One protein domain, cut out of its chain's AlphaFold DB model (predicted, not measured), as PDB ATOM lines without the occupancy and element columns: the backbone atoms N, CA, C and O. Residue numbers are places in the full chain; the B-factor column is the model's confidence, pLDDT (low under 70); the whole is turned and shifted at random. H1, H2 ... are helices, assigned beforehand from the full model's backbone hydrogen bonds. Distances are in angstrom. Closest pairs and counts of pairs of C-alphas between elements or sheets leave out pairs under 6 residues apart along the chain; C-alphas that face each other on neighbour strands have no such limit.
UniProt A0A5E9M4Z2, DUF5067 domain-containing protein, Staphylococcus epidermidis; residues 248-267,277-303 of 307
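This is residues 248 to 267 and 277 to 303 of the 307 residues of the protein "DUF5067 domain-containing protein" of Staphylococcus epidermidis (UniProt A0A5E9M4Z2). Two helices of equal residue count, H1 and H2, meet near their first residues at a corner and run away from it as an open L. In the angle between them lies a stretch with no named element, residues 277 to 281, and residues 282 to 287 lead from there to the first residue of H2. The printed part has 47 residues with two named helices, H1 then H2 along the chain, and no named strand; the class is all helix. The whole is compact, with a radius of gyration of the C-alphas of 10.5 A, yet elongated in outline, spanning 32 by 18 by 15 A.

The printed part begins at Pro 248, with C-alpha at (-25.293, 78.143, 66.209). H1 holds residues 250 to 265 and measures 22.8 A from C-alpha 250 at (-25.482, 84.877, 66.572) to C-alpha 265 at (-39.326, 87.304, 84.549). After the cut, the printed residues resume at Pro 277. H2 holds residues 288 to 303 and measures 22.3 A, ending with C-alpha 303 at (-26.258, 63.278, 66.541).

H1 and H2 touch, with 4 pairs of C-alphas within 8 A. The closest C-alphas of the two are those of Tyr 253 and Tyr 288, 6.4 A apart. H1 touches H2 with residues 250 to 253 alone, and H2 touches H1 with residues 288 to 292 alone. Their lines are about perpendicular, at 83 degrees, and their centres are 16.0 A apart. In H1 and H2 every O i to N i+4 pair is within hydrogen-bond range.

The two C-alphas farthest apart are those of Asn 265 and Gln 303, at 32.7 A. Residues 268 to 276 are not printed, and C-alphas 267 and 277 are 19.6 A apart across this cut. The link from H1 to H2 runs across the cut. The mean pLDDT of the printed part is 87.5, and no printed residue is under 70.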
ATOM      1  N   PRO A 248     -24.181  77.202  66.228       85.12
ATOM      2  CA  PRO A 248     -25.293  78.143  66.209       85.12
ATOM      3  C   PRO A 248     -24.862  79.501  65.652       85.12
ATOM      4  O   PRO A 248     -23.712  79.924  65.806       85.12
ATOM      5  N   SER A 249     -25.815  80.196  65.042       86.94
ATOM      6  CA  SER A 249     -25.662  81.588  64.625       86.94
ATOM      7  C   SER A 249     -25.754  82.566  65.805       86.94
ATOM      8  O   SER A 249     -26.307  82.263  66.866       86.94
ATOM      9  N   TYR A 250     -25.286  83.798  65.599       86.00
ATOM     10  CA  TYR A 250     -25.482  84.877  66.572       86.00
ATOM     11  C   TYR A 250     -26.969  85.217  66.779       86.00
ATOM     12  O   TYR A 250     -27.388  85.564  67.881       86.00
ATOM     13  N   GLN A 251     -27.805  85.046  65.752       82.38
ATOM     14  CA  GLN A 251     -29.248  85.250  65.882       82.38
ATOM     15  C   GLN A 251     -29.888  84.220  66.825       82.38
ATOM     16  O   GLN A 251     -30.759  84.569  67.622       82.38
ATOM     17  N   GLU A 252     -29.445  82.961  66.779       84.06
ATOM     18  CA  GLU A 252     -29.874  81.936  67.741       84.06
ATOM     19  C   GLU A 252     -29.480  82.307  69.171       84.06
ATOM     20  O   GLU A 252     -30.285  82.131  70.083       84.06
ATOM     21  N   TYR A 253     -28.298  82.900  69.366       90.31
ATOM     22  CA  TYR A 253     -27.881  83.415  70.670       90.31
ATOM     23  C   TYR A 253     -28.805  84.525  71.189       90.31
ATOM     24  O   TYR A 253     -29.235  84.474  72.341       90.31
ATOM     25  N   LEU A 254     -29.175  85.497  70.347       85.06
ATOM     26  CA  LEU A 254     -30.108  86.560  70.740       85.06
ATOM     27  C   LEU A 254     -31.498  86.008  71.092       85.06
ATOM     28  O   LEU A 254     -32.111  86.441  72.072       85.06
ATOM     29  N   ASN A 255     -31.980  85.019  70.336       87.06
ATOM     30  CA  ASN A 255     -33.245  84.342  70.621       87.06
ATOM     31  C   ASN A 255     -33.191  83.586  71.959       87.06
ATOM     32  O   ASN A 255     -34.115  83.704  72.767       87.06
ATOM     33  N   ALA A 256     -32.093  82.868  72.219       90.12
ATOM     34  CA  ALA A 256     -31.866  82.151  73.470       90.12
ATOM     35  C   ALA A 256     -31.784  83.105  74.668       90.12
ATOM     36  O   ALA A 256     -32.407  82.854  75.698       90.12
ATOM     37  N   LYS A 257     -31.091  84.241  74.514       88.94
ATOM     38  CA  LYS A 257     -31.006  85.294  75.533       88.94
ATOM     39  C   LYS A 257     -32.385  85.851  75.886       88.94
ATOM     40  O   LYS A 257     -32.752  85.885  77.059       88.94
ATOM     41  N   LYS A 258     -33.185  86.199  74.875       90.25
ATOM     42  CA  LYS A 258     -34.556  86.695  75.066       90.25
ATOM     43  C   LYS A 258     -35.444  85.671  75.778       90.25
ATOM     44  O   LYS A 258     -36.249  86.041  76.632       90.25
ATOM     45  N   LEU A 259     -35.321  84.384  75.443       87.44
ATOM     46  CA  LEU A 259     -36.076  83.336  76.129       87.44
ATOM     47  C   LEU A 259     -35.641  83.197  77.595       87.44
ATOM     48  O   LEU A 259     -36.505  83.138  78.467       87.44
ATOM     49  N   THR A 260     -34.336  83.210  77.880       88.44
ATOM     50  CA  THR A 260     -33.803  83.176  79.251       88.44
ATOM     51  C   THR A 260     -34.330  84.342  80.093       88.44
ATOM     52  O   THR A 260     -34.808  84.119  81.205       88.44
ATOM     53  N   GLU A 261     -34.331  85.562  79.552       86.69
ATOM     54  CA  GLU A 261     -34.889  86.746  80.224       86.69
ATOM     55  C   GLU A 261     -36.399  86.597  80.488       86.69
ATOM     56  O   GLU A 261     -36.890  86.914  81.574       86.69
ATOM     57  N   ASN A 262     -37.154  86.059  79.527       84.81
ATOM     58  CA  ASN A 262     -38.591  85.827  79.688       84.81
ATOM     59  C   ASN A 262     -38.906  84.775  80.759       84.81
ATOM     60  O   ASN A 262     -39.848  84.970  81.531       84.81
ATOM     61  N   ILE A 263     -38.123  83.694  80.821       86.12
ATOM     62  CA  ILE A 263     -38.243  82.652  81.847       86.12
ATOM     63  C   ILE A 263     -37.949  83.239  83.226       86.12
ATOM     64  O   ILE A 263     -38.722  83.015  84.155       86.12
ATOM     65  N   GLN A 264     -36.887  84.038  83.349       85.50
ATOM     66  CA  GLN A 264     -36.519  84.686  84.608       85.50
ATOM     67  C   GLN A 264     -37.618  85.630  85.114       85.50
ATOM     68  O   GLN A 264     -37.894  85.676  86.311       85.50
ATOM     69  N   ASN A 265     -38.277  86.348  84.202       86.62
ATOM     70  CA  ASN A 265     -39.326  87.304  84.549       86.62
ATOM     71  C   ASN A 265     -40.714  86.665  84.746       86.62
ATOM     72  O   ASN A 265     -41.578  87.275  85.371       86.62
ATOM     73  N   ASN A 266     -40.972  85.474  84.192       86.06
ATOM     74  CA  ASN A 266     -42.286  84.816  84.238       86.06
ATOM     75  C   ASN A 266     -42.166  83.283  84.400       86.06
ATOM     76  O   ASN A 266     -42.655  82.547  83.536       86.06
ATOM     77  N   PRO A 267     -41.557  82.773  85.485       81.56
ATOM     78  CA  PRO A 267     -41.227  81.349  85.618       81.56
ATOM     79  C   PRO A 267     -42.453  80.428  85.501       81.56
ATOM     80  O   PRO A 267     -42.377  79.370  84.876       81.56
ATOM     81  N   PRO A 277     -30.797  71.792  72.835       82.00
ATOM     82  CA  PRO A 277     -29.561  72.536  72.593       82.00
ATOM     83  C   PRO A 277     -29.807  73.864  71.861       82.00
ATOM     84  O   PRO A 277     -30.326  73.881  70.745       82.00
ATOM     85  N   GLY A 278     -29.411  74.978  72.482       83.69
ATOM     86  CA  GLY A 278     -29.516  76.325  71.902       83.69
ATOM     87  C   GLY A 278     -30.862  77.026  72.098       83.69
ATOM     88  O   GLY A 278     -31.041  78.119  71.576       83.69
ATOM     89  N   MET A 279     -31.794  76.436  72.855       84.81
ATOM     90  CA  MET A 279     -33.094  77.058  73.148       84.81
ATOM     91  C   MET A 279     -32.990  78.234  74.126       84.81
ATOM     92  O   MET A 279     -33.671  79.239  73.956       84.81
ATOM     93  N   ALA A 280     -32.155  78.103  75.156       89.94
ATOM     94  CA  ALA A 280     -31.941  79.103  76.195       89.94
ATOM     95  C   ALA A 280     -30.461  79.116  76.594       89.94
ATOM     96  O   ALA A 280     -29.737  78.147  76.342       89.94
ATOM     97  N   LEU A 281     -30.019  80.204  77.221       90.56
ATOM     98  CA  LEU A 281     -28.681  80.281  77.799       90.56
ATOM     99  C   LEU A 281     -28.555  79.345  79.006       90.56
ATOM    100  O   LEU A 281     -29.492  79.212  79.798       90.56
ATOM    101  N   SER A 282     -27.372  78.755  79.187       86.00
ATOM    102  CA  SER A 282     -27.040  77.947  80.370       86.00
ATOM    103  C   SER A 282     -26.927  78.797  81.641       86.00
ATOM    104  O   SER A 282     -27.106  78.300  82.751       86.00
ATOM    105  N   SER A 283     -26.670  80.099  81.480       84.38
ATOM    106  CA  SER A 283     -26.736  81.102  82.541       84.38
ATOM    107  C   SER A 283     -27.133  82.475  81.974       84.38
ATOM    108  O   SER A 283     -26.835  82.753  80.810       84.38
ATOM    109  N   PRO A 284     -27.754  83.372  82.767       81.31
ATOM    110  CA  PRO A 284     -28.181  84.696  82.291       81.31
ATOM    111  C   PRO A 284     -27.060  85.561  81.691       81.31
ATOM    112  O   PRO A 284     -27.326  86.415  80.851       81.31
ATOM    113  N   ASN A 285     -25.808  85.318  82.089       85.06
ATOM    114  CA  ASN A 285     -24.635  86.077  81.650       85.06
ATOM    115  C   ASN A 285     -23.745  85.295  80.668       85.06
ATOM    116  O   ASN A 285     -22.572  85.627  80.502       85.06
ATOM    117  N   GLN A 286     -24.265  84.235  80.044       90.19
ATOM    118  CA  GLN A 286     -23.496  83.446  79.085       90.19
ATOM    119  C   GLN A 286     -23.090  84.304  77.872       90.19
ATOM    120  O   GLN A 286     -23.932  84.941  77.228       90.19
ATOM    121  N   SER A 287     -21.793  84.312  77.551       92.62
ATOM    122  CA  SER A 287     -21.268  84.985  76.360       92.62
ATOM    123  C   SER A 287     -21.639  84.229  75.084       92.62
ATOM    124  O   SER A 287     -21.939  83.034  75.121       92.62
ATOM    125  N   TYR A 288     -21.576  84.910  73.937       89.25
ATOM    126  CA  TYR A 288     -21.814  84.266  72.647       89.25
ATOM    127  C   TYR A 288     -20.834  83.118  72.377       89.25
ATOM    128  O   TYR A 288     -21.269  82.049  71.964       89.25
ATOM    129  N   ASP A 289     -19.543  83.291  72.666       89.31
ATOM    130  CA  ASP A 289     -18.546  82.240  72.423       89.31
ATOM    131  C   ASP A 289     -18.800  80.996  73.278       89.31
ATOM    132  O   ASP A 289     -18.727  79.872  72.781       89.31
ATOM    133  N   SER A 290     -19.180  81.186  74.547       88.81
ATOM    134  CA  SER A 290     -19.565  80.081  75.429       88.81
ATOM    135  C   SER A 290     -20.852  79.407  74.952       88.81
ATOM    136  O   SER A 290     -20.913  78.182  74.904       88.81
ATOM    137  N   PHE A 291     -21.856  80.183  74.536       93.06
ATOM    138  CA  PHE A 291     -23.083  79.645  73.952       93.06
ATOM    139  C   PHE A 291     -22.792  78.830  72.688       93.06
ATOM    140  O   PHE A 291     -23.268  77.706  72.541       93.06
ATOM    141  N   LYS A 292     -21.960  79.367  71.794       92.06
ATOM    142  CA  LYS A 292     -21.540  78.708  70.562       92.06
ATOM    143  C   LYS A 292     -20.850  77.384  70.865       92.06
ATOM    144  O   LYS A 292     -21.223  76.370  70.279       92.06
ATOM    145  N   GLN A 293     -19.905  77.368  71.802       91.38
ATOM    146  CA  GLN A 293     -19.206  76.152  72.211       91.38
ATOM    147  C   GLN A 293     -20.168  75.098  72.783       91.38
ATOM    148  O   GLN A 293     -20.160  73.952  72.329       91.38
ATOM    149  N   ASP A 294     -21.023  75.489  73.729       92.06
ATOM    150  CA  ASP A 294     -21.943  74.579  74.420       92.06
ATOM    151  C   ASP A 294     -22.962  73.956  73.462       92.06
ATOM    152  O   ASP A 294     -23.202  72.747  73.484       92.06
ATOM    153  N   VAL A 295     -23.546  74.771  72.584       92.56
ATOM    154  CA  VAL A 295     -24.582  74.324  71.649       92.56
ATOM    155  C   VAL A 295     -23.998  73.455  70.544       92.56
ATOM    156  O   VAL A 295     -24.593  72.429  70.213       92.56
ATOM    157  N   THR A 296     -22.828  73.816  70.008       92.00
ATOM    158  CA  THR A 296     -22.133  72.998  69.000       92.00
ATOM    159  C   THR A 296     -21.819  71.621  69.574       92.00
ATOM    160  O   THR A 296     -22.171  70.600  68.981       92.00
ATOM    161  N   LYS A 297     -21.251  71.579  70.788       92.69
ATOM    162  CA  LYS A 297     -20.960  70.331  71.496       92.69
ATOM    163  C   LYS A 297     -22.224  69.489  71.704       92.69
ATOM    164  O   LYS A 297     -22.244  68.320  71.332       92.69
ATOM    165  N   ALA A 298     -23.289  70.085  72.237       89.38
ATOM    166  CA  ALA A 298     -24.527  69.369  72.535       89.38
ATOM    167  C   ALA A 298     -25.234  68.833  71.274       89.38
ATOM    168  O   ALA A 298     -25.815  67.745  71.303       89.38
ATOM    169  N   ARG A 299     -25.179  69.561  70.150       91.69
ATOM    170  CA  ARG A 299     -25.713  69.098  68.856       91.69
ATOM    171  C   ARG A 299     -24.910  67.926  68.295       91.69
ATOM    172  O   ARG A 299     -25.515  66.947  67.864       91.69
ATOM    173  N   ASN A 300     -23.582  67.993  68.377       87.88
ATOM    174  CA  ASN A 300     -22.694  66.904  67.963       87.88
ATOM    175  C   ASN A 300     -22.937  65.630  68.793       87.88
ATOM    176  O   ASN A 300     -23.081  64.543  68.236       87.88
ATOM    177  N   GLU A 301     -23.071  65.760  70.115       88.44
ATOM    178  CA  GLU A 301     -23.388  64.638  71.014       88.44
ATOM    179  C   GLU A 301     -24.778  64.043  70.732       88.44
ATOM    180  O   GLU A 301     -24.943  62.823  70.709       88.44
ATOM    181  N   SER A 302     -25.771  64.890  70.445       82.56
ATOM    182  CA  SER A 302     -27.129  64.442  70.109       82.56
ATOM    183  C   SER A 302     -27.179  63.644  68.802       82.56
ATOM    184  O   SER A 302     -27.949  62.693  68.699       82.56
ATOM    185  N   GLN A 303     -26.360  64.007  67.810       77.81
ATOM    186  CA  GLN A 303     -26.258  63.278  66.541       77.81
ATOM    187  C   GLN A 303     -25.543  61.932  66.700       77.81
ATOM    188  O   GLN A 303     -25.935  60.959  66.058       77.81
TER     189      GLN A 303